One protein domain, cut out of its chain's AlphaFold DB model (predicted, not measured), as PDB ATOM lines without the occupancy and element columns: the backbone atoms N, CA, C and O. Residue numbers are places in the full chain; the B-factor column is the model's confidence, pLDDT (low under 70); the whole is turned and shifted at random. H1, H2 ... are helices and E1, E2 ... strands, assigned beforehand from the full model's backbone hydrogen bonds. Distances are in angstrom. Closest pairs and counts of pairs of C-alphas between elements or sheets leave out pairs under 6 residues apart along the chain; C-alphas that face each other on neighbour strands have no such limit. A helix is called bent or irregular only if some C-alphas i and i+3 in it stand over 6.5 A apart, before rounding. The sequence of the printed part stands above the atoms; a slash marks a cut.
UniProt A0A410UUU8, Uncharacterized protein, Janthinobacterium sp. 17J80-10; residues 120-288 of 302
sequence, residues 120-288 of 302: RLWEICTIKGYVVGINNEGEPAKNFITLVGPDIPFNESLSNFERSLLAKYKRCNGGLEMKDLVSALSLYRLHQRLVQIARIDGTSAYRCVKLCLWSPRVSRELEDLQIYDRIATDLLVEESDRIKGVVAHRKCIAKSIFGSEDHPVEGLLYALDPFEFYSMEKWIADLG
ATOM      1  N   ARG A 120      -0.304 -29.776   6.631       92.75
ATOM      2  CA  ARG A 120      -1.372 -30.786   6.600       92.75
ATOM      3  C   ARG A 120      -2.306 -30.711   7.805       92.75
ATOM      4  O   ARG A 120      -3.362 -31.334   7.790       92.75
ATOM      5  N   LEU A 121      -1.964 -29.950   8.846       95.75
ATOM      6  CA  LEU A 121      -2.734 -29.943  10.097       95.75
ATOM      7  C   LEU A 121      -4.180 -29.476   9.897       95.75
ATOM      8  O   LEU A 121      -5.089 -30.034  10.506       95.75
ATOM      9  N   TRP A 122      -4.407 -28.515   8.997       94.75
ATOM     10  CA  TRP A 122      -5.761 -28.087   8.644       94.75
ATOM     11  C   TRP A 122      -6.572 -29.192   7.971       94.75
ATOM     12  O   TRP A 122      -7.754 -29.332   8.273       94.75
ATOM     13  N   GLU A 123      -5.960 -30.001   7.104       92.38
ATOM     14  CA  GLU A 123      -6.629 -31.144   6.469       92.38
ATOM     15  C   GLU A 123      -7.078 -32.165   7.521       92.38
ATOM     16  O   GLU A 123      -8.177 -32.706   7.433       92.38
ATOM     17  N   ILE A 124      -6.249 -32.373   8.548       93.12
ATOM     18  CA  ILE A 124      -6.489 -33.333   9.628       93.12
ATOM     19  C   ILE A 124      -7.608 -32.864  10.566       93.12
ATOM     20  O   ILE A 124      -8.472 -33.659  10.931       93.12
ATOM     21  N   CYS A 125      -7.610 -31.591  10.973       93.25
ATOM     22  CA  CYS A 125      -8.572 -31.081  11.956       93.25
ATOM     23  C   CYS A 125      -9.816 -30.430  11.348       93.25
ATOM     24  O   CYS A 125     -10.602 -29.831  12.084       93.25
ATOM     25  N   THR A 126     -10.006 -30.500  10.026       89.88
ATOM     26  CA  THR A 126     -11.189 -29.914   9.392       89.88
ATOM     27  C   THR A 126     -12.451 -30.640   9.850       89.88
ATOM     28  O   THR A 126     -12.597 -31.853   9.695       89.88
ATOM     29  N   ILE A 127     -13.410 -29.878  10.374       85.12
ATOM     30  CA  ILE A 127     -14.722 -30.387  10.775       85.12
ATOM     31  C   ILE A 127     -15.774 -29.706   9.924       85.12
ATOM     32  O   ILE A 127     -15.864 -28.479   9.885       85.12
ATOM     33  N   LYS A 128     -16.609 -30.519   9.280       82.75
ATOM     34  CA  LYS A 128     -17.819 -30.070   8.596       82.75
ATOM     35  C   LYS A 128     -19.028 -30.396   9.461       82.75
ATOM     36  O   LYS A 128     -19.112 -31.480  10.036       82.75
ATOM     37  N   GLY A 129     -19.941 -29.445   9.567       69.69
ATOM     38  CA  GLY A 129     -21.207 -29.579  10.272       69.69
ATOM     39  C   GLY A 129     -22.391 -29.408   9.331       69.69
ATOM     40  O   GLY A 129     -22.252 -28.896   8.219       69.69
ATOM     41  N   TYR A 130     -23.564 -29.817   9.806       66.75
ATOM     42  CA  TYR A 130     -24.834 -29.550   9.144       66.75
ATOM     43  C   TYR A 130     -25.491 -28.347   9.802       66.75
ATOM     44  O   TYR A 130     -25.619 -28.302  11.024       66.75
ATOM     45  N   VAL A 131     -25.973 -27.411   8.993       58.94
ATOM     46  CA  VAL A 131     -26.970 -26.456   9.473       58.94
ATOM     47  C   VAL A 131     -28.331 -27.079   9.222       58.94
ATOM     48  O   VAL A 131     -28.724 -27.259   8.074       58.94
ATOM     49  N   VAL A 132     -29.050 -27.425  10.290       55.47
ATOM     50  CA  VAL A 132     -30.461 -27.798  10.169       55.47
ATOM     51  C   VAL A 132     -31.244 -26.511   9.928       55.47
ATOM     52  O   VAL A 132     -31.544 -25.767  10.857       55.47
ATOM     53  N   GLY A 133     -31.518 -26.230   8.660       57.84
ATOM     54  CA  GLY A 133     -32.431 -25.180   8.230       57.84
ATOM     55  C   GLY A 133     -33.577 -25.775   7.424       57.84
ATOM     56  O   GLY A 133     -33.458 -26.870   6.874       57.84
ATOM     57  N   ILE A 134     -34.677 -25.040   7.341       56.47
ATOM     58  CA  ILE A 134     -35.736 -25.304   6.372       56.47
ATOM     59  C   ILE A 134     -35.440 -24.388   5.182       56.47
ATOM     60  O   ILE A 134     -35.247 -23.186   5.372       56.47
ATOM     61  N   ASN A 135     -35.311 -24.941   3.976       61.97
ATOM     62  CA  ASN A 135     -35.184 -24.117   2.777       61.97
ATOM     63  C   ASN A 135     -36.518 -23.389   2.491       61.97
ATOM     64  O   ASN A 135     -37.533 -23.624   3.146       61.97
ATOM     65  N   ASN A 136     -36.549 -22.514   1.485       64.69
ATOM     66  CA  ASN A 136     -37.772 -21.782   1.120       64.69
ATOM     67  C   ASN A 136     -38.935 -22.694   0.660       64.69
ATOM     68  O   ASN A 136     -40.046 -22.210   0.466       64.69
ATOM     69  N   GLU A 137     -38.686 -23.995   0.485       69.19
ATOM     70  CA  GLU A 137     -39.647 -25.006   0.034       69.19
ATOM     71  C   GLU A 137     -40.157 -25.895   1.181       69.19
ATOM     72  O   GLU A 137     -40.967 -26.785   0.943       69.19
ATOM     73  N   GLY A 138     -39.733 -25.661   2.429       58.81
ATOM     74  CA  GLY A 138     -40.160 -26.487   3.565       58.81
ATOM     75  C   GLY A 138     -39.304 -27.737   3.805       58.81
ATOM     76  O   GLY A 138     -39.592 -28.494   4.731       58.81
ATOM     77  N   GLU A 139     -38.241 -27.947   3.026       57.06
ATOM     78  CA  GLU A 139     -37.382 -29.133   3.083       57.06
ATOM     79  C   GLU A 139     -36.125 -28.900   3.943       57.06
ATOM     80  O   GLU A 139     -35.591 -27.783   3.976       57.06
ATOM     81  N   PRO A 140     -35.585 -29.939   4.613       58.44
ATOM     82  CA  PRO A 140     -34.316 -29.841   5.325       58.44
ATOM     83  C   PRO A 140     -33.179 -29.455   4.370       58.44
ATOM     84  O   PRO A 140     -32.734 -30.253   3.541       58.44
ATOM     85  N   ALA A 141     -32.666 -28.234   4.507       59.12
ATOM     86  CA  ALA A 141     -31.503 -27.780   3.763       59.12
ATOM     87  C   ALA A 141     -30.268 -28.555   4.248       59.12
ATOM     88  O   ALA A 141     -29.784 -28.350   5.357       59.12
ATOM     89  N   LYS A 142     -29.727 -29.447   3.412       58.12
ATOM     90  CA  LYS A 142     -28.463 -30.151   3.690       58.12
ATOM     91  C   LYS A 142     -27.270 -29.303   3.253       58.12
ATOM     92  O   LYS A 142     -26.486 -29.716   2.401       58.12
ATOM     93  N   ASN A 143     -27.138 -28.113   3.828       66.50
ATOM     94  CA  ASN A 143     -25.966 -27.279   3.600       66.50
ATOM     95  C   ASN A 143     -24.884 -27.654   4.615       66.50
ATOM     96  O   ASN A 143     -25.079 -27.539   5.827       66.50
ATOM     97  N   PHE A 144     -23.750 -28.125   4.101       69.88
ATOM     98  CA  PHE A 144     -22.556 -28.329   4.906       69.88
ATOM     99  C   PHE A 144     -21.873 -26.989   5.126       69.88
ATOM    100  O   PHE A 144     -21.587 -26.276   4.164       69.88
ATOM    101  N   ILE A 145     -21.568 -26.684   6.380       79.25
ATOM    102  CA  ILE A 145     -20.678 -25.580   6.724       79.25
ATOM    103  C   ILE A 145     -19.386 -26.147   7.292       79.25
ATOM    104  O   ILE A 145     -19.392 -27.136   8.030       79.25
ATOM    105  N   THR A 146     -18.263 -25.530   6.947       85.06
ATOM    106  CA  THR A 146     -17.019 -25.755   7.677       85.06
ATOM    107  C   THR A 146     -17.203 -25.147   9.067       85.06
ATOM    108  O   THR A 146     -17.657 -24.016   9.192       85.06
ATOM    109  N   LEU A 147     -16.935 -25.919  10.116       85.62
ATOM    110  CA  LEU A 147     -16.929 -25.452  11.507       85.62
ATOM    111  C   LEU A 147     -15.502 -25.180  11.982       85.62
ATOM    112  O   LEU A 147     -15.272 -24.267  12.769       85.62
ATOM    113  N   VAL A 148     -14.561 -25.988  11.496       89.44
ATOM    114  CA  VAL A 148     -13.129 -25.894  11.774       89.44
ATOM    115  C   VAL A 148     -12.415 -26.052  10.446       89.44
ATOM    116  O   VAL A 148     -12.677 -27.028   9.742       89.44
ATOM    117  N   GLY A 149     -11.544 -25.113  10.089       91.19
ATOM    118  CA  GLY A 149     -10.799 -25.184   8.835       91.19
ATOM    119  C   GLY A 149     -10.058 -23.892   8.492       91.19
ATOM    120  O   GLY A 149     -10.201 -22.892   9.197       91.19
ATOM    121  N   PRO A 150      -9.282 -23.904   7.393       92.00
ATOM    122  CA  PRO A 150      -8.427 -22.783   7.002       92.00
ATOM    123  C   PRO A 150      -9.216 -21.559   6.514       92.00
ATOM    124  O   PRO A 150      -8.698 -20.446   6.545       92.00
ATOM    125  N   ASP A 151     -10.469 -21.754   6.098       90.31
ATOM    126  CA  ASP A 151     -11.346 -20.692   5.588       90.31
ATOM    127  C   ASP A 151     -11.999 -19.854   6.705       90.31
ATOM    128  O   ASP A 151     -12.731 -18.905   6.427       90.31
ATOM    129  N   ILE A 152     -11.759 -20.207   7.973       90.56
ATOM    130  CA  ILE A 152     -12.354 -19.580   9.160       90.56
ATOM    131  C   ILE A 152     -11.222 -19.088  10.073       90.56
ATOM    132  O   ILE A 152     -10.222 -19.798  10.231       90.56
ATOM    133  N   PRO A 153     -11.344 -17.909  10.717       92.81
ATOM    134  CA  PRO A 153     -10.344 -17.432  11.667       92.81
ATOM    135  C   PRO A 153      -9.992 -18.483  12.726       92.81
ATOM    136  O   PRO A 153     -10.871 -19.154  13.265       92.81
ATOM    137  N   PHE A 154      -8.706 -18.595  13.077       94.12
ATOM    138  CA  PHE A 154      -8.225 -19.634  13.995       94.12
ATOM    139  C   PHE A 154      -9.003 -19.679  15.321       94.12
ATOM    140  O   PHE A 154      -9.413 -20.756  15.743       94.12
ATOM    141  N   ASN A 155      -9.255 -18.526  15.950       92.12
ATOM    142  CA  ASN A 155      -9.987 -18.457  17.222       92.12
ATOM    143  C   ASN A 155     -11.423 -18.981  17.096       92.12
ATOM    144  O   ASN A 155     -11.940 -19.603  18.019       92.12
ATOM    145  N   GLU A 156     -12.071 -18.730  15.958       91.56
ATOM    146  CA  GLU A 156     -13.427 -19.209  15.696       91.56
ATOM    147  C   GLU A 156     -13.424 -20.718  15.427       91.56
ATOM    148  O   GLU A 156     -14.206 -21.442  16.041       91.56
ATOM    149  N   SER A 157     -12.477 -21.208  14.618       94.25
ATOM    150  CA  SER A 157     -12.223 -22.644  14.429       94.25
ATOM    151  C   SER A 157     -11.987 -23.361  15.765       94.25
ATOM    152  O   SER A 157     -12.600 -24.391  16.039       94.25
ATOM    153  N   LEU A 158     -11.137 -22.802  16.629       95.12
ATOM    154  CA  LEU A 158     -10.850 -23.369  17.942       95.12
ATOM    155  C   LEU A 158     -12.096 -23.353  18.839       95.12
ATOM    156  O   LEU A 158     -12.482 -24.407  19.333       95.12
ATOM    157  N   SER A 159     -12.799 -22.225  18.954       92.19
ATOM    158  CA  SER A 159     -14.045 -22.126  19.732       92.19
ATOM    159  C   SER A 159     -15.117 -23.121  19.256       92.19
ATOM    160  O   SER A 159     -15.785 -23.765  20.068       92.19
ATOM    161  N   ASN A 160     -15.284 -23.293  17.941       91.50
ATOM    162  CA  ASN A 160     -16.219 -24.271  17.379       91.50
ATOM    163  C   ASN A 160     -15.814 -25.709  17.724       91.50
ATOM    164  O   ASN A 160     -16.670 -26.521  18.091       91.50
ATOM    165  N   PHE A 161     -14.516 -26.016  17.655       94.19
ATOM    166  CA  PHE A 161     -13.989 -27.308  18.079       94.19
ATOM    167  C   PHE A 161     -14.228 -27.561  19.571       94.19
ATOM    168  O   PHE A 161     -14.735 -28.621  19.922       94.19
ATOM    169  N   GLU A 162     -13.937 -26.591  20.442       94.06
ATOM    170  CA  GLU A 162     -14.156 -26.694  21.892       94.06
ATOM    171  C   GLU A 162     -15.610 -27.036  22.220       94.06
ATOM    172  O   GLU A 162     -15.885 -27.972  22.973       94.06
ATOM    173  N   ARG A 163     -16.556 -26.322  21.598       90.19
ATOM    174  CA  ARG A 163     -17.993 -26.571  21.769       90.19
ATOM    175  C   ARG A 163     -18.376 -27.976  21.322       90.19
ATOM    176  O   ARG A 163     -19.095 -28.673  22.038       90.19
ATOM    177  N   SER A 164     -17.886 -28.405  20.160       89.06
ATOM    178  CA  SER A 164     -18.144 -29.749  19.636       89.06
ATOM    179  C   SER A 164     -17.572 -30.834  20.554       89.06
ATOM    180  O   SER A 164     -18.275 -31.788  20.899       89.06
ATOM    181  N   LEU A 165     -16.333 -30.647  21.012       93.06
ATOM    182  CA  LEU A 165     -15.619 -31.573  21.879       93.06
ATOM    183  C   LEU A 165     -16.313 -31.717  23.235       93.06
ATOM    184  O   LEU A 165     -16.577 -32.834  23.675       93.06
ATOM    185  N   LEU A 166     -16.674 -30.604  23.877       91.62
ATOM    186  CA  LEU A 166     -17.375 -30.602  25.164       91.62
ATOM    187  C   LEU A 166     -18.786 -31.183  25.059       91.62
ATOM    188  O   LEU A 166     -19.215 -31.923  25.949       91.62
ATOM    189  N   ALA A 167     -19.505 -30.894  23.972       86.88
ATOM    190  CA  ALA A 167     -20.820 -31.476  23.727       86.88
ATOM    191  C   ALA A 167     -20.721 -33.001  23.591       86.88
ATOM    192  O   ALA A 167     -21.497 -33.728  24.218       86.88
ATOM    193  N   LYS A 168     -19.731 -33.493  22.834       89.38
ATOM    194  CA  LYS A 168     -19.450 -34.927  22.704       89.38
ATOM    195  C   LYS A 168     -19.046 -35.539  24.043       89.38
ATOM    196  O   LYS A 168     -19.621 -36.553  24.433       89.38
ATOM    197  N   TYR A 169     -18.133 -34.901  24.773       90.44
ATOM    198  CA  TYR A 169     -17.682 -35.348  26.090       90.44
ATOM    199  C   TYR A 169     -18.866 -35.528  27.047       90.44
ATOM    200  O   TYR A 169     -19.011 -36.588  27.651       90.44
ATOM    201  N   LYS A 170     -19.779 -34.552  27.130       87.69
ATOM    202  CA  LYS A 170     -20.989 -34.665  27.959       87.69
ATOM    203  C   LYS A 170     -21.938 -35.759  27.473       87.69
ATOM    204  O   LYS A 170     -22.344 -36.614  28.256       87.69
ATOM    205  N   ARG A 171     -22.291 -35.745  26.184       86.81
ATOM    206  CA  ARG A 171     -23.273 -36.673  25.596       86.81
ATOM    207  C   ARG A 171     -22.830 -38.130  25.694       86.81
ATOM    208  O   ARG A 171     -23.661 -39.014  25.883       86.81
ATOM    209  N   CYS A 172     -21.536 -38.377  25.542       85.19
ATOM    210  CA  CYS A 172     -20.951 -39.711  25.528       85.19
ATOM    211  C   CYS A 172     -20.316 -40.094  26.874       85.19
ATOM    212  O   CYS A 172     -19.517 -41.027  26.903       85.19
ATOM    213  N   ASN A 173     -20.648 -39.394  27.968       85.81
ATOM    214  CA  ASN A 173     -20.139 -39.657  29.321       85.81
ATOM    215  C   ASN A 173     -18.603 -39.815  29.374       85.81
ATOM    216  O   ASN A 173     -18.069 -40.821  29.835       85.81
ATOM    217  N   GLY A 174     -17.892 -38.845  28.801       86.19
ATOM    218  CA  GLY A 174     -16.436 -38.829  28.677       86.19
ATOM    219  C   GLY A 174     -15.870 -39.629  27.499       86.19
ATOM    220  O   GLY A 174     -14.651 -39.702  27.337       86.19
ATOM    221  N   GLY A 175     -16.724 -40.234  26.669       90.06
ATOM    222  CA  GLY A 175     -16.348 -41.057  25.518       90.06
ATOM    223  C   GLY A 175     -15.877 -40.255  24.304       90.06
ATOM    224  O   GLY A 175     -16.607 -40.143  23.320       90.06
ATOM    225  N   LEU A 176     -14.652 -39.736  24.366       95.88
ATOM    226  CA  LEU A 176     -13.929 -39.197  23.215       95.88
ATOM    227  C   LEU A 176     -13.183 -40.318  22.480       95.88
ATOM    228  O   LEU A 176     -13.001 -41.422  22.995       95.88
ATOM    229  N   GLU A 177     -12.799 -40.046  21.243       95.38
ATOM    230  CA  GLU A 177     -12.189 -40.991  20.309       95.38
ATOM    231  C   GLU A 177     -10.832 -40.468  19.832       95.38
ATOM    232  O   GLU A 177     -10.547 -39.275  19.933       95.38
ATOM    233  N   MET A 178      -9.998 -41.348  19.267       96.50
ATOM    234  CA  MET A 178      -8.651 -40.988  18.810       96.50
ATOM    235  C   MET A 178      -8.655 -39.813  17.821       96.50
ATOM    236  O   MET A 178      -7.829 -38.911  17.926       96.50
ATOM    237  N   LYS A 179      -9.645 -39.746  16.927       96.06
ATOM    238  CA  LYS A 179      -9.818 -38.623  15.993       96.06
ATOM    239  C   LYS A 179     -10.017 -37.262  16.682       96.06
ATOM    240  O   LYS A 179      -9.605 -36.235  16.142       96.06
ATOM    241  N   ASP A 180     -10.631 -37.241  17.869       96.62
ATOM    242  CA  ASP A 180     -10.807 -36.011  18.645       96.62
ATOM    243  C   ASP A 180      -9.451 -35.548  19.200       96.62
ATOM    244  O   ASP A 180      -9.116 -34.370  19.090       96.62
ATOM    245  N   LEU A 181      -8.634 -36.486  19.708       98.31
ATOM    246  CA  LEU A 181      -7.259 -36.207  20.138       98.31
ATOM    247  C   LEU A 181      -6.417 -35.679  18.973       98.31
ATOM    248  O   LEU A 181      -5.738 -34.668  19.117       98.31
ATOM    249  N   VAL A 182      -6.482 -36.334  17.815       98.19
ATOM    250  CA  VAL A 182      -5.762 -35.940  16.596       98.19
ATOM    251  C   VAL A 182      -6.136 -34.518  16.164       98.19
ATOM    252  O   VAL A 182      -5.262 -33.710  15.838       98.19
ATOM    253  N   SER A 183      -7.426 -34.181  16.219       97.69
ATOM    254  CA  SER A 183      -7.920 -32.839  15.889       97.69
ATOM    255  C   SER A 183      -7.441 -31.800  16.910       97.69
ATOM    256  O   SER A 183      -6.977 -30.724  16.529       97.69
ATOM    257  N   ALA A 184      -7.476 -32.141  18.203       98.25
ATOM    258  CA  ALA A 184      -6.981 -31.288  19.280       98.25
ATOM    259  C   ALA A 184      -5.470 -31.026  19.167       98.25
ATOM    260  O   ALA A 184      -5.041 -29.879  19.283       98.25
ATOM    261  N   LEU A 185      -4.671 -32.061  18.889       98.44
ATOM    262  CA  LEU A 185      -3.222 -31.955  18.678       98.44
ATOM    263  C   LEU A 185      -2.889 -31.073  17.474       98.44
ATOM    264  O   LEU A 185      -1.998 -30.229  17.547       98.44
ATOM    265  N   SER A 186      -3.648 -31.222  16.390       98.19
ATOM    266  CA  SER A 186      -3.465 -30.420  15.181       98.19
ATOM    267  C   SER A 186      -3.740 -28.936  15.439       98.19
ATOM    268  O   SER A 186      -2.916 -28.091  15.096       98.19
ATOM    269  N   LEU A 187      -4.843 -28.604  16.122       97.81
ATOM    270  CA  LEU A 187      -5.146 -27.224  16.524       97.81
ATOM    271  C   LEU A 187      -4.125 -26.670  17.526       97.81
ATOM    272  O   LEU A 187      -3.753 -25.499  17.447       97.81
ATOM    273  N   TYR A 188      -3.637 -27.504  18.446       97.62
ATOM    274  CA  TYR A 188      -2.586 -27.138  19.391       97.62
ATOM    275  C   TYR A 188      -1.282 -26.752  18.681       97.62
ATOM    276  O   TYR A 188      -0.746 -25.673  18.952       97.62
ATOM    277  N   ARG A 189      -0.818 -27.557  17.721       96.56
ATOM    278  CA  ARG A 189       0.383 -27.253  16.926       96.56
ATOM    279  C   ARG A 189       0.192 -26.071  15.980       96.56
ATOM    280  O   ARG A 189       1.067 -25.214  15.887       96.56
ATOM    281  N   LEU A 190      -0.977 -25.946  15.348       95.94
ATOM    282  CA  LEU A 190      -1.321 -24.749  14.573       95.94
ATOM    283  C   LEU A 190      -1.223 -23.490  15.444       95.94
ATOM    284  O   LEU A 190      -0.599 -22.508  15.043       95.94
ATOM    285  N   HIS A 191      -1.753 -23.530  16.670       95.31
ATOM    286  CA  HIS A 191      -1.621 -22.425  17.615       95.31
ATOM    287  C   HIS A 191      -0.156 -22.131  17.972       95.31
ATOM    288  O   HIS A 191       0.230 -20.964  18.021       95.31
ATOM    289  N   GLN A 192       0.670 -23.157  18.218       93.62
ATOM    290  CA  GLN A 192       2.103 -22.975  18.497       93.62
ATOM    291  C   GLN A 192       2.809 -22.199  17.395       93.62
ATOM    292  O   GLN A 192       3.640 -21.339  17.694       93.62
ATOM    293  N   ARG A 193       2.453 -22.454  16.135       90.25
ATOM    294  CA  ARG A 193       3.042 -21.724  15.022       90.25
ATOM    295  C   ARG A 193       2.482 -20.315  14.887       90.25
ATOM    296  O   ARG A 193       3.234 -19.353  14.738       90.25
ATOM    297  N   LEU A 194       1.165 -20.186  14.978       90.25
ATOM    298  CA  LEU A 194       0.458 -18.924  14.796       90.25
ATOM    299  C   LEU A 194       0.813 -17.886  15.866       90.25
ATOM    300  O   LEU A 194       1.017 -16.721  15.524       90.25
ATOM    301  N   VAL A 195       0.979 -18.296  17.130       89.25
ATOM    302  CA  VAL A 195       1.326 -17.381  18.235       89.25
ATOM    303  C   VAL A 195       2.707 -16.730  18.066       89.25
ATOM    304  O   VAL A 195       2.976 -15.673  18.634       89.25
ATOM    305  N   GLN A 196       3.594 -17.344  17.276       83.06
ATOM    306  CA  GLN A 196       4.907 -16.776  16.952       83.06
ATOM    307  C   GLN A 196       4.817 -15.646  15.920       83.06
ATOM    308  O   GLN A 196       5.734 -14.834  15.825       83.06
ATOM    309  N   ILE A 197       3.737 -15.605  15.133       85.25
ATOM    310  CA  ILE A 197       3.557 -14.674  14.012       85.25
ATOM    311  C   ILE A 197       2.568 -13.564  14.380       85.25
ATOM    312  O   ILE A 197       2.779 -12.401  14.042       85.25
ATOM    313  N   ALA A 198       1.495 -13.909  15.091       82.31
ATOM    314  CA  ALA A 198       0.444 -12.988  15.492       82.31
ATOM    315  C   ALA A 198      -0.007 -13.270  16.928       82.31
ATOM    316  O   ALA A 198       0.078 -14.391  17.425       82.31
ATOM    317  N   ARG A 199      -0.533 -12.245  17.607       81.25
ATOM    318  CA  ARG A 199      -1.181 -12.426  18.913       81.25
ATOM    319  C   ARG A 199      -2.547 -13.077  18.712       81.25
ATOM    320  O   ARG A 199      -3.543 -12.387  18.520       81.25
ATOM    321  N   ILE A 200      -2.553 -14.400  18.723       84.19
ATOM    322  CA  ILE A 200      -3.737 -15.244  18.583       84.19
ATOM    323  C   ILE A 200      -4.008 -15.881  19.945       84.19
ATOM    324  O   ILE A 200      -3.086 -16.379  20.591       84.19
ATOM    325  N   ASP A 201      -5.258 -15.809  20.401       82.56
ATOM    326  CA  ASP A 201      -5.680 -16.487  21.623       82.56
ATOM    327  C   ASP A 201      -5.978 -17.948  21.285       82.56
ATOM    328  O   ASP A 201      -6.866 -18.250  20.495       82.56
ATOM    329  N   GLY A 202      -5.201 -18.859  21.855       84.00
ATOM    330  CA  GLY A 202      -5.400 -20.297  21.698       84.00
ATOM    331  C   GLY A 202      -5.137 -21.051  22.992       84.00
ATOM    332  O   GLY A 202      -4.632 -22.176  22.975       84.00
ATOM    333  N   THR A 203      -5.425 -20.410  24.126       85.50
ATOM    334  CA  THR A 203      -5.188 -20.959  25.474       85.50
ATOM    335  C   THR A 203      -5.916 -22.281  25.711       85.50
ATOM    336  O   THR A 203      -5.399 -23.169  26.391       85.50
ATOM    337  N   SER A 204      -7.085 -22.449  25.096       92.56
ATOM    338  CA  SER A 204      -7.902 -23.659  25.155       92.56
ATOM    339  C   SER A 204      -7.376 -24.821  24.316       92.56
ATOM    340  O   SER A 204      -7.748 -25.960  24.587       92.56
ATOM    341  N   ALA A 205      -6.481 -24.593  23.348       96.25
ATOM    342  CA  ALA A 205      -6.015 -25.658  22.460       96.25
ATOM    343  C   ALA A 205      -5.339 -26.802  23.239       96.25
ATOM    344  O   ALA A 205      -5.637 -27.973  23.008       96.25
ATOM    345  N   TYR A 206      -4.506 -26.470  24.233       97.25
ATOM    346  CA  TYR A 206      -3.898 -27.478  25.107       97.25
ATOM    347  C   TYR A 206      -4.919 -28.130  26.057       97.25
ATOM    348  O   TYR A 206      -4.846 -29.332  26.308       97.25
ATOM    349  N   ARG A 207      -5.933 -27.384  26.530       96.38
ATOM    350  CA  ARG A 207      -7.034 -27.957  27.329       96.38
ATOM    351  C   ARG A 207      -7.797 -29.025  26.546       96.38
ATOM    352  O   ARG A 207      -8.083 -30.081  27.100       96.38
ATOM    353  N   CYS A 208      -8.052 -28.813  25.255       97.94
ATOM    354  CA  CYS A 208      -8.661 -29.832  24.397       97.94
ATOM    355  C   CYS A 208      -7.815 -31.107  24.313       97.94
ATOM    356  O   CYS A 208      -8.360 -32.206  24.425       97.94
ATOM    357  N   VAL A 209      -6.491 -30.976  24.163       98.31
ATOM    358  CA  VAL A 209      -5.567 -32.124  24.163       98.31
ATOM    359  C   VAL A 209      -5.652 -32.871  25.494       98.31
ATOM    360  O   VAL A 209      -5.832 -34.088  25.508       98.31
ATOM    361  N   LYS A 210      -5.602 -32.150  26.619       97.44
ATOM    362  CA  LYS A 210      -5.691 -32.741  27.960       97.44
ATOM    363  C   LYS A 210      -7.024 -33.436  28.214       97.44
ATOM    364  O   LYS A 210      -7.017 -34.558  28.712       97.44
ATOM    365  N   LEU A 211      -8.141 -32.840  27.798       97.12
ATOM    366  CA  LEU A 211      -9.457 -33.472  27.884       97.12
ATOM    367  C   LEU A 211      -9.502 -34.789  27.096       97.12
ATOM    368  O   LEU A 211     -10.042 -35.783  27.579       97.12
ATOM    369  N   CYS A 212      -8.906 -34.816  25.899       98.12
ATOM    370  CA  CYS A 212      -8.822 -36.033  25.095       98.12
ATOM    371  C   CYS A 212      -7.957 -37.103  25.771       98.12
ATOM    372  O   CYS A 212      -8.384 -38.250  25.854       98.12
ATOM    373  N   LEU A 213      -6.786 -36.744  26.309       97.38
ATOM    374  CA  LEU A 213      -5.905 -37.684  27.020       97.38
ATOM    375  C   LEU A 213      -6.528 -38.243  28.308       97.38
ATOM    376  O   LEU A 213      -6.189 -39.355  28.711       97.38
ATOM    377  N   TRP A 214      -7.429 -37.497  28.949       95.00
ATOM    378  CA  TRP A 214      -8.202 -37.957  30.104       95.00
ATOM    379  C   TRP A 214      -9.413 -38.812  29.743       95.00
ATOM    380  O   TRP A 214      -9.990 -39.462  30.616       95.00
ATOM    381  N   SER A 215      -9.810 -38.851  28.470       96.44
ATOM    382  CA  SER A 215     -10.891 -39.732  28.052       96.44
ATOM    383  C   SER A 215     -10.500 -41.199  28.275       96.44
ATOM    384  O   SER A 215      -9.462 -41.634  27.761       96.44
ATOM    385  N   PRO A 216     -11.334 -42.012  28.956       95.50
ATOM    386  CA  PRO A 216     -11.043 -43.427  29.195       95.50
ATOM    387  C   PRO A 216     -10.864 -44.261  27.923       95.50
ATOM    388  O   PRO A 216     -10.217 -45.304  27.953       95.50
ATOM    389  N   ARG A 217     -11.472 -43.848  26.802       95.69
ATOM    390  CA  ARG A 217     -11.326 -44.543  25.514       95.69
ATOM    391  C   ARG A 217      -9.968 -44.260  24.882       95.69
ATOM    392  O   ARG A 217      -9.276 -45.201  24.513       95.69
ATOM    393  N   VAL A 218      -9.593 -42.985  24.802       97.38
ATOM    394  CA  VAL A 218      -8.323 -42.542  24.211       97.38
ATOM    395  C   VAL A 218      -7.135 -43.028  25.040       97.38
ATOM    396  O   VAL A 218      -6.219 -43.627  24.486       97.38
ATOM    397  N   SER A 219      -7.165 -42.821  26.361       96.69
ATOM    398  CA  SER A 219      -6.112 -43.302  27.274       96.69
ATOM    399  C   SER A 219      -5.905 -44.805  27.132       96.69
ATOM    400  O   SER A 219      -4.794 -45.232  26.825       96.69
ATOM    401  N   ARG A 220      -6.986 -45.592  27.220       96.56
ATOM    402  CA  ARG A 220      -6.920 -47.043  27.040       96.56
ATOM    403  C   ARG A 220      -6.313 -47.422  25.702       96.56
ATOM    404  O   ARG A 220      -5.466 -48.293  25.699       96.56
ATOM    405  N   GLU A 221      -6.716 -46.793  24.595       96.31
ATOM    406  CA  GLU A 221      -6.180 -47.095  23.258       96.31
ATOM    407  C   GLU A 221      -4.670 -46.807  23.150       96.31
ATOM    408  O   GLU A 221      -3.924 -47.590  22.557       96.31
ATOM    409  N   LEU A 222      -4.186 -45.730  23.770       97.75
ATOM    410  CA  LEU A 222      -2.758 -45.401  23.807       97.75
ATOM    411  C   LEU A 222      -1.961 -46.312  24.759       97.75
ATOM    412  O   LEU A 222      -0.827 -46.683  24.444       97.75
ATOM    413  N   GLU A 223      -2.520 -46.688  25.911       96.81
ATOM    414  CA  GLU A 223      -1.931 -47.657  26.857       96.81
ATOM    415  C   GLU A 223      -1.800 -49.037  26.213       96.81
ATOM    416  O   GLU A 223      -0.774 -49.713  26.296       96.81
ATOM    417  N   ASP A 224      -2.841 -49.413  25.488       95.12
ATOM    418  CA  ASP A 224      -2.954 -50.617  24.695       95.12
ATOM    419  C   ASP A 224      -1.855 -50.747  23.627       95.12
ATOM    420  O   ASP A 224      -1.359 -51.851  23.342       95.12
ATOM    421  N   LEU A 225      -1.480 -49.611  23.043       95.56
ATOM    422  CA  LEU A 225      -0.366 -49.465  22.113       95.56
ATOM    423  C   LEU A 225       0.980 -49.252  22.825       95.56
ATOM    424  O   LEU A 225       2.009 -49.274  22.158       95.56
ATOM    425  N   GLN A 226       0.988 -49.113  24.155       95.19
ATOM    426  CA  GLN A 226       2.154 -48.834  25.006       95.19
ATOM    427  C   GLN A 226       2.881 -47.529  24.657       95.19
ATOM    428  O   GLN A 226       4.108 -47.453  24.690       95.19
ATOM    429  N   ILE A 227       2.113 -46.495  24.316       95.75
ATOM    430  CA  ILE A 227       2.633 -45.178  23.919       95.75
ATOM    431  C   ILE A 227       2.075 -44.022  24.760       95.75
ATOM    432  O   ILE A 227       2.550 -42.900  24.600       95.75
ATOM    433  N   TYR A 228       1.110 -44.279  25.657       96.94
ATOM    434  CA  TYR A 228       0.459 -43.241  26.471       96.94
ATOM    435  C   TYR A 228       1.461 -42.395  27.256       96.94
ATOM    436  O   TYR A 228       1.560 -41.196  27.007       96.94
ATOM    437  N   ASP A 229       2.250 -43.019  28.139       95.12
ATOM    438  CA  ASP A 229       3.182 -42.307  29.023       95.12
ATOM    439  C   ASP A 229       4.160 -41.443  28.235       95.12
ATOM    440  O   ASP A 229       4.485 -40.323  28.628       95.12
ATOM    441  N   ARG A 230       4.608 -41.956  27.087       93.00
ATOM    442  CA  ARG A 230       5.554 -41.265  26.224       93.00
ATOM    443  C   ARG A 230       4.936 -40.016  25.604       93.00
ATOM    444  O   ARG A 230       5.517 -38.945  25.727       93.00
ATOM    445  N   ILE A 231       3.760 -40.148  24.994       95.00
ATOM    446  CA  ILE A 231       3.042 -39.022  24.383       95.00
ATOM    447  C   ILE A 231       2.659 -37.991  25.450       95.00
ATOM    448  O   ILE A 231       2.887 -36.801  25.261       95.00
ATOM    449  N   ALA A 232       2.121 -38.438  26.586       96.50
ATOM    450  CA  ALA A 232       1.722 -37.558  27.678       96.50
ATOM    451  C   ALA A 232       2.916 -36.788  28.262       96.50
ATOM    452  O   ALA A 232       2.802 -35.591  28.521       96.50
ATOM    453  N   THR A 233       4.067 -37.448  28.426       95.50
ATOM    454  CA  THR A 233       5.299 -36.811  28.915       95.50
ATOM    455  C   THR A 233       5.860 -35.819  27.903       95.50
ATOM    456  O   THR A 233       6.205 -34.705  28.286       95.50
ATOM    457  N   ASP A 234       5.939 -36.194  26.623       94.12
ATOM    458  CA  ASP A 234       6.479 -35.315  25.582       94.12
ATOM    459  C   ASP A 234       5.613 -34.038  25.458       94.12
ATOM    460  O   ASP A 234       6.151 -32.933  25.486       94.12
ATOM    461  N   LEU A 235       4.277 -34.165  25.472       96.50
ATOM    462  CA  LEU A 235       3.348 -33.021  25.459       96.50
ATOM    463  C   LEU A 235       3.432 -32.156  26.726       96.50
ATOM    464  O   LEU A 235       3.332 -30.931  26.643       96.50
ATOM    465  N   LEU A 236       3.621 -32.776  27.896       96.69
ATOM    466  CA  LEU A 236       3.805 -32.068  29.166       96.69
ATOM    467  C   LEU A 236       5.060 -31.191  29.131       96.69
ATOM    468  O   LEU A 236       5.012 -30.023  29.523       96.69
ATOM    469  N   VAL A 237       6.182 -31.762  28.684       95.19
ATOM    470  CA  VAL A 237       7.456 -31.043  28.556       95.19
ATOM    471  C   VAL A 237       7.305 -29.907  27.551       95.19
ATOM    472  O   VAL A 237       7.652 -28.769  27.861       95.19
ATOM    473  N   GLU A 238       6.717 -30.195  26.392       94.56
ATOM    474  CA  GLU A 238       6.525 -29.225  25.321       94.56
ATOM    475  C   GLU A 238       5.675 -28.023  25.756       94.56
ATOM    476  O   GLU A 238       6.086 -26.879  25.550       94.56
ATOM    477  N   GLU A 239       4.525 -28.240  26.402       96.19
ATOM    478  CA  GLU A 239       3.695 -27.128  26.881       96.19
ATOM    479  C   GLU A 239       4.368 -26.378  28.039       96.19
ATOM    480  O   GLU A 239       4.324 -25.146  28.088       96.19
ATOM    481  N   SER A 240       5.056 -27.081  28.947       95.88
ATOM    482  CA  SER A 240       5.806 -26.430  30.029       95.88
ATOM    483  C   SER A 240       6.879 -25.488  29.477       95.88
ATOM    484  O   SER A 240       6.991 -24.334  29.910       95.88
ATOM    485  N   ASP A 241       7.641 -25.949  28.486       94.38
ATOM    486  CA  ASP A 241       8.684 -25.163  27.835       94.38
ATOM    487  C   ASP A 241       8.095 -24.030  26.998       94.38
ATOM    488  O   ASP A 241       8.612 -22.908  27.026       94.38
ATOM    489  N   ARG A 242       6.955 -24.257  26.340       93.38
ATOM    490  CA  ARG A 242       6.223 -23.212  25.622       93.38
ATOM    491  C   ARG A 242       5.767 -22.094  26.553       93.38
ATOM    492  O   ARG A 242       5.954 -20.923  26.222       93.38
ATOM    493  N   ILE A 243       5.207 -22.409  27.720       93.62
ATOM    494  CA  ILE A 243       4.767 -21.398  28.699       93.62
ATOM    495  C   ILE A 243       5.957 -20.594  29.229       93.62
ATOM    496  O   ILE A 243       5.855 -19.379  29.436       93.62
ATOM    497  N   LYS A 244       7.113 -21.237  29.420       92.25
ATOM    498  CA  LYS A 244       8.347 -20.548  29.827       92.25
ATOM    499  C   LYS A 244       8.876 -19.639  28.713       92.25
ATOM    500  O   LYS A 244       9.161 -18.467  28.971       92.25
ATOM    501  N   GLY A 245       8.972 -20.158  27.490       91.38
ATOM    502  CA  GLY A 245       9.636 -19.508  26.359       91.38
ATOM    503  C   GLY A 245       8.793 -18.472  25.611       91.38
ATOM    504  O   GLY A 245       9.336 -17.485  25.117       91.38
ATOM    505  N   VAL A 246       7.470 -18.640  25.542       91.94
ATOM    506  CA  VAL A 246       6.583 -17.794  24.727       91.94
ATOM    507  C   VAL A 246       5.772 -16.853  25.618       91.94
ATOM    508  O   VAL A 246       4.686 -17.182  26.096       91.94
ATOM    509  N   VAL A 247       6.284 -15.632  25.815       90.50
ATOM    510  CA  VAL A 247       5.674 -14.619  26.702       90.50
ATOM    511  C   VAL A 247       4.217 -14.323  26.336       90.50
ATOM    512  O   VAL A 247       3.381 -14.225  27.229       90.50
ATOM    513  N   ALA A 248       3.903 -14.198  25.043       89.94
ATOM    514  CA  ALA A 248       2.540 -13.920  24.587       89.94
ATOM    515  C   ALA A 248       1.557 -15.027  25.005       89.94
ATOM    516  O   ALA A 248       0.512 -14.723  25.568       89.94
ATOM    517  N   HIS A 249       1.936 -16.297  24.819       92.50
ATOM    518  CA  HIS A 249       1.137 -17.460  25.224       92.50
ATOM    519  C   HIS A 249       0.891 -17.470  26.736       92.50
ATOM    520  O   HIS A 249      -0.250 -17.560  27.183       92.50
ATOM    521  N   ARG A 250       1.948 -17.264  27.532       92.06
ATOM    522  CA  ARG A 250       1.838 -17.184  28.994       92.06
ATOM    523  C   ARG A 250       0.898 -16.067  29.452       92.06
ATOM    524  O   ARG A 250       0.099 -16.291  30.354       92.06
ATOM    525  N   LYS A 251       0.966 -14.887  28.826       91.88
ATOM    526  CA  LYS A 251       0.072 -13.759  29.131       91.88
ATOM    527  C   LYS A 251      -1.383 -14.058  28.782       91.88
ATOM    528  O   LYS A 251      -2.267 -13.728  29.567       91.88
ATOM    529  N   CYS A 252      -1.633 -14.711  27.646       90.94
ATOM    530  CA  CYS A 252      -2.977 -15.161  27.283       90.94
ATOM    531  C   CYS A 252      -3.528 -16.140  28.330       90.94
ATOM    532  O   CYS A 252      -4.659 -15.963  28.782       90.94
ATOM    533  N   ILE A 253      -2.722 -17.111  28.780       92.44
ATOM    534  CA  ILE A 253      -3.110 -18.045  29.849       92.44
ATOM    535  C   ILE A 253      -3.429 -17.285  31.143       92.44
ATOM    536  O   ILE A 253      -4.503 -17.469  31.712       92.44
ATOM    537  N   ALA A 254      -2.535 -16.391  31.576       92.88
ATOM    538  CA  ALA A 254      -2.712 -15.605  32.795       92.88
ATOM    539  C   ALA A 254      -4.013 -14.790  32.763       92.88
ATOM    540  O   ALA A 254      -4.802 -14.824  33.707       92.88
ATOM    541  N   LYS A 255      -4.291 -14.131  31.635       91.94
ATOM    542  CA  LYS A 255      -5.523 -13.371  31.422       91.94
ATOM    543  C   LYS A 255      -6.767 -14.255  31.433       91.94
ATOM    544  O   LYS A 255      -7.762 -13.868  32.036       91.94
ATOM    545  N   SER A 256      -6.714 -15.425  30.793       88.81
ATOM    546  CA  SER A 256      -7.832 -16.378  30.735       88.81
ATOM    547  C   SER A 256      -8.200 -16.925  32.119       88.81
ATOM    548  O   SER A 256      -9.385 -17.065  32.423       88.81
ATOM    549  N   ILE A 257      -7.204 -17.204  32.962       90.06
ATOM    550  CA  ILE A 257      -7.399 -17.813  34.285       90.06
ATOM    551  C   ILE A 257      -7.678 -16.755  35.357       90.06
ATOM    552  O   ILE A 257      -8.646 -16.865  36.105       90.06
ATOM    553  N   PHE A 258      -6.832 -15.728  35.433       90.88
ATOM    554  CA  PHE A 258      -6.787 -14.777  36.548       90.88
ATOM    555  C   PHE A 258      -7.367 -13.400  36.199       90.88
ATOM    556  O   PHE A 258      -7.381 -12.507  37.044       90.88
ATOM    557  N   GLY A 259      -7.797 -13.179  34.952       90.38
ATOM    558  CA  GLY A 259      -8.272 -11.874  34.482       90.38
ATOM    559  C   GLY A 259      -7.168 -10.822  34.310       90.38
ATOM    560  O   GLY A 259      -7.471  -9.670  34.009       90.38
ATOM    561  N   SER A 260      -5.894 -11.197  34.476       91.56
ATOM    562  CA  SER A 260      -4.737 -10.299  34.384       91.56
ATOM    563  C   SER A 260      -3.575 -10.951  33.634       91.56
ATOM    564  O   SER A 260      -3.219 -12.094  33.908       91.56
ATOM    565  N   GLU A 261      -2.952 -10.212  32.713       91.62
ATOM    566  CA  GLU A 261      -1.785 -10.675  31.943       91.62
ATOM    567  C   GLU A 261      -0.499 -10.756  32.781       91.62
ATOM    568  O   GLU A 261       0.448 -11.436  32.382       91.62
ATOM    569  N   ASP A 262      -0.457 -10.064  33.922       91.69
ATOM    570  CA  ASP A 262       0.740  -9.949  34.761       91.69
ATOM    571  C   ASP A 262       0.779 -10.988  35.891       91.69
ATOM    572  O   ASP A 262       1.768 -11.078  36.621       91.69
ATOM    573  N   HIS A 263      -0.275 -11.797  36.035       91.50
ATOM    574  CA  HIS A 263      -0.291 -12.863  37.027       91.50
ATOM    575  C   HIS A 263       0.716 -13.964  36.639       91.50
ATOM    576  O   HIS A 263       0.709 -14.425  35.492       91.50
ATOM    577  N   PRO A 264       1.581 -14.425  37.561       89.19
ATOM    578  CA  PRO A 264       2.480 -15.533  37.272       89.19
ATOM    579  C   PRO A 264       1.687 -16.814  36.982       89.19
ATOM    580  O   PRO A 264       0.686 -17.104  37.637       89.19
ATOM    581  N   VAL A 265       2.156 -17.586  36.001       88.31
ATOM    582  CA  VAL A 265       1.618 -18.910  35.659       88.31
ATOM    583  C   VAL A 265       2.714 -19.932  35.907       88.31
ATOM    584  O   VAL A 265       3.776 -19.875  35.283       88.31
ATOM    585  N   GLU A 266       2.456 -20.881  36.802       89.56
ATOM    586  CA  GLU A 266       3.345 -22.017  37.024       89.56
ATOM    587  C   GLU A 266       3.210 -23.011  35.869       89.56
ATOM    588  O   GLU A 266       2.353 -23.890  35.871       89.56
ATOM    589  N   GLY A 267       4.056 -22.850  34.846       87.56
ATOM    590  CA  GLY A 267       3.906 -23.573  33.580       87.56
ATOM    591  C   GLY A 267       3.898 -25.097  33.707       87.56
ATOM    592  O   GLY A 267       3.194 -25.750  32.951       87.56
ATOM    593  N   LEU A 268       4.630 -25.673  34.668       91.25
ATOM    594  CA  LEU A 268       4.580 -27.119  34.912       91.25
ATOM    595  C   LEU A 268       3.244 -27.559  35.526       91.25
ATOM    596  O   LEU A 268       2.694 -28.553  35.069       91.25
ATOM    597  N   LEU A 269       2.716 -26.823  36.513       92.50
ATOM    598  CA  LEU A 269       1.425 -27.152  37.125       92.50
ATOM    599  C   LEU A 269       0.296 -27.024  36.104       92.50
ATOM    600  O   LEU A 269      -0.492 -27.949  35.947       92.50
ATOM    601  N   TYR A 270       0.280 -25.931  35.335       94.62
ATOM    602  CA  TYR A 270      -0.711 -25.759  34.273       94.62
ATOM    603  C   TYR A 270      -0.598 -26.845  33.193       94.62
ATOM    604  O   TYR A 270      -1.607 -27.374  32.736       94.62
ATOM    605  N   ALA A 271       0.620 -27.203  32.771       95.12
ATOM    606  CA  ALA A 271       0.805 -28.247  31.766       95.12
ATOM    607  C   ALA A 271       0.392 -29.640  32.295       95.12
ATOM    608  O   ALA A 271      -0.113 -30.472  31.530       95.12
ATOM    609  N   LEU A 272       0.579 -29.896  33.594       95.62
ATOM    610  CA  LEU A 272       0.180 -31.137  34.252       95.62
ATOM    611  C   LEU A 272      -1.340 -31.259  34.336       95.62
ATOM    612  O   LEU A 272      -1.891 -32.277  33.904       95.62
ATOM    613  N   ASP A 273      -2.000 -30.216  34.826       95.06
ATOM    614  CA  ASP A 273      -3.448 -30.147  34.942       95.06
ATOM    615  C   ASP A 273      -3.949 -28.704  34.728       95.06
ATOM    616  O   ASP A 273      -3.981 -27.893  35.657       95.06
ATOM    617  N   PRO A 274      -4.384 -28.351  33.505       94.94
ATOM    618  CA  PRO A 274      -4.908 -27.015  33.254       94.94
ATOM    619  C   PRO A 274      -6.304 -26.800  33.864       94.94
ATOM    620  O   PRO A 274      -6.765 -25.658  33.929       94.94
ATOM    621  N   PHE A 275      -6.987 -27.863  34.299       94.31
ATOM    622  CA  PHE A 275      -8.346 -27.804  34.830       94.31
ATOM    623  C   PHE A 275      -8.396 -27.514  36.330       94.31
ATOM    624  O   PHE A 275      -9.424 -27.033  36.804       94.31
ATOM    625  N   GLU A 276      -7.285 -27.689  37.055       93.00
ATOM    626  CA  GLU A 276      -7.128 -27.138  38.411       93.00
ATOM    627  C   GLU A 276      -7.231 -25.606  38.418       93.00
ATOM    628  O   GLU A 276      -7.778 -25.010  39.345       93.00
ATOM    629  N   PHE A 277      -6.739 -24.960  37.359       91.19
ATOM    630  CA  PHE A 277      -6.765 -23.505  37.218       91.19
ATOM    631  C   PHE A 277      -8.022 -23.001  36.507       91.19
ATOM    632  O   PHE A 277      -8.494 -21.896  36.769       91.19
ATOM    633  N   TYR A 278      -8.552 -23.791  35.576       90.69
ATOM    634  CA  TYR A 278      -9.693 -23.417  34.754       90.69
ATOM    635  C   TYR A 278     -10.651 -24.600  34.626       90.69
ATOM    636  O   TYR A 278     -10.541 -25.413  33.707       90.69
ATOM    637  N   SER A 279     -11.574 -24.702  35.586       91.19
ATOM    638  CA  SER A 279     -12.447 -25.869  35.724       91.19
ATOM    639  C   SER A 279     -13.312 -26.111  34.485       91.19
ATOM    640  O   SER A 279     -13.646 -25.191  33.729       91.19
ATOM    641  N   MET A 280     -13.730 -27.364  34.301       89.31
ATOM    642  CA  MET A 280     -14.624 -27.751  33.211       89.31
ATOM    643  C   MET A 280     -15.935 -26.955  33.241       89.31
ATOM    644  O   MET A 280     -16.424 -26.531  32.197       89.31
ATOM    645  N   GLU A 281     -16.495 -26.707  34.425       88.38
ATOM    646  CA  GLU A 281     -17.731 -25.942  34.616       88.38
ATOM    647  C   GLU A 281     -17.565 -24.500  34.149       88.38
ATOM    648  O   GLU A 281     -18.419 -23.996  33.415       88.38
ATOM    649  N   LYS A 282     -16.450 -23.857  34.524       89.94
ATOM    650  CA  LYS A 282     -16.121 -22.513  34.049       89.94
ATOM    651  C   LYS A 282     -15.966 -22.497  32.532       89.94
ATOM    652  O   LYS A 282     -16.519 -21.618  31.880       89.94
ATOM    653  N   TRP A 283     -15.283 -23.492  31.972       90.00
ATOM    654  CA  TRP A 283     -15.083 -23.598  30.529       90.00
ATOM    655  C   TRP A 283     -16.400 -23.708  29.755       90.00
ATOM    656  O   TRP A 283     -16.626 -22.993  28.781       90.00
ATOM    657  N   ILE A 284     -17.308 -24.559  30.231       86.75
ATOM    658  CA  ILE A 284     -18.650 -24.729  29.668       86.75
ATOM    659  C   ILE A 284     -19.459 -23.428  29.763       86.75
ATOM    660  O   ILE A 284     -20.153 -23.071  28.808       86.75
ATOM    661  N   ALA A 285     -19.396 -22.744  30.911       87.19
ATOM    662  CA  ALA A 285     -20.125 -21.503  31.148       87.19
ATOM    663  C   ALA A 285     -19.632 -20.371  30.235       87.19
ATOM    664  O   ALA A 285     -20.448 -19.713  29.592       87.19
ATOM    665  N   ASP A 286     -18.313 -20.197  30.118       87.44
ATOM    666  CA  ASP A 286     -17.695 -19.150  29.297       87.44
ATOM    667  C   ASP A 286     -17.991 -19.353  27.793       87.44
ATOM    668  O   ASP A 286     -18.119 -18.383  27.046       87.44
ATOM    669  N   LEU A 287     -18.190 -20.598  27.343       84.94
ATOM    670  CA  LEU A 287     -18.605 -20.906  25.967       84.94
ATOM    671  C   LEU A 287     -20.107 -20.700  25.703       84.94
ATOM    672  O   LEU A 287     -20.545 -20.860  24.559       84.94
ATOM    673  N   GLY A 288     -20.899 -20.358  26.724       79.00
ATOM    674  CA  GLY A 288     -22.341 -20.139  26.599       79.00
ATOM    675  C   GLY A 288     -23.116 -21.399  26.202       79.00
ATOM    676  O   GLY A 288     -24.155 -21.309  25.546       79.00
TER     677      GLY A 288
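AT A GLANCE: This is residues 120 to 288 of the 302 residues of an uncharacterized protein of Janthinobacterium sp. 17J80-10 (UniProt A0A410UUU8). A two-stranded hairpin, E1 and E2, reaches out as a long arm from a body of helices, with its base at H2. In the body H4 lies in the middle, beside H2 and H3 in an up-and-down bundle of three; H5 and H7 lie crosswise at opposite ends of H4, H6 joins these ends, and the short H8, H9 and H10 lie along one side. The printed part has 169 residues with ten named helices and two named strands, in the order H1 E1 E2 H2 H3 H4 H5 H6 H7 H8 H9 H10; the sheet E1 - E2 is antiparallel, and the class is mostly helix. The whole is compact, with a radius of gyration of the C-alphas of 16.9 A and spans of 57 by 39 by 32 A.

IN THESE COORDINATES: E1 is residues 127 to 134, 22.1 A long, and E2 is residues 140 to 148, 22.5 A long. H1, residues 120 to 125, comes before them and begins at C-alpha 120 (-1.372, -30.786, 6.600). H2 is residues 154 to 171, 25.5 A; H3 178 to 194, 24.2 A; H4 203 to 214, 17.9 A; H5 216 to 224; H6 228 to 245, 25.4 A; H7 247 to 258, 15.9 A; H8 267 to 272; H9 274 to 277. H10, residues 280 to 286, ends at C-alpha 286 (-17.695, -19.150, 29.297). H4 is irregular, but only just: C-alphas 203 and 206 are 6.7 A apart.

HOW THE PARTS SIT: In the hairpin E1 and E2, N 129 and O 145 are 2.8 A apart and N 141 and O 133 2.8 A, within hydrogen-bond range. The closest C-alphas of E2 and H2 are those of Val 148 and Ser 157, 4.3 A. H2 touches H4 (Glu 162 and Cys 208, closest C-alphas 6.8 A) at a shallow tilt of 29 degrees, the same way. H3 and H4, a helical hairpin, touch at a shallow tilt of 25 degrees, opposite ways, with the C-alphas of Tyr 188 and Ala 205 closest at 4.8 A. H1 touches H3, and H6 touches H8. H7 touches residue 203 of H4, about perpendicular at 74 degrees. H5 and H6 only just touch, only at the corner, with 3 pairs of C-alphas within 8 A. Every O i to N i+4 pair is within hydrogen-bond range in H1, H2, H3, H5, H6, H7, H8 and H10; in H4 7 of 8 are, and H9 is too short for such a pair.

THE WHOLE: The C-alphas farthest apart, those of Glu 137 and Pro 264, are 57.0 A apart. The printed part has no cut, and no link is long. Residues 129 to 144 are under pLDDT 70.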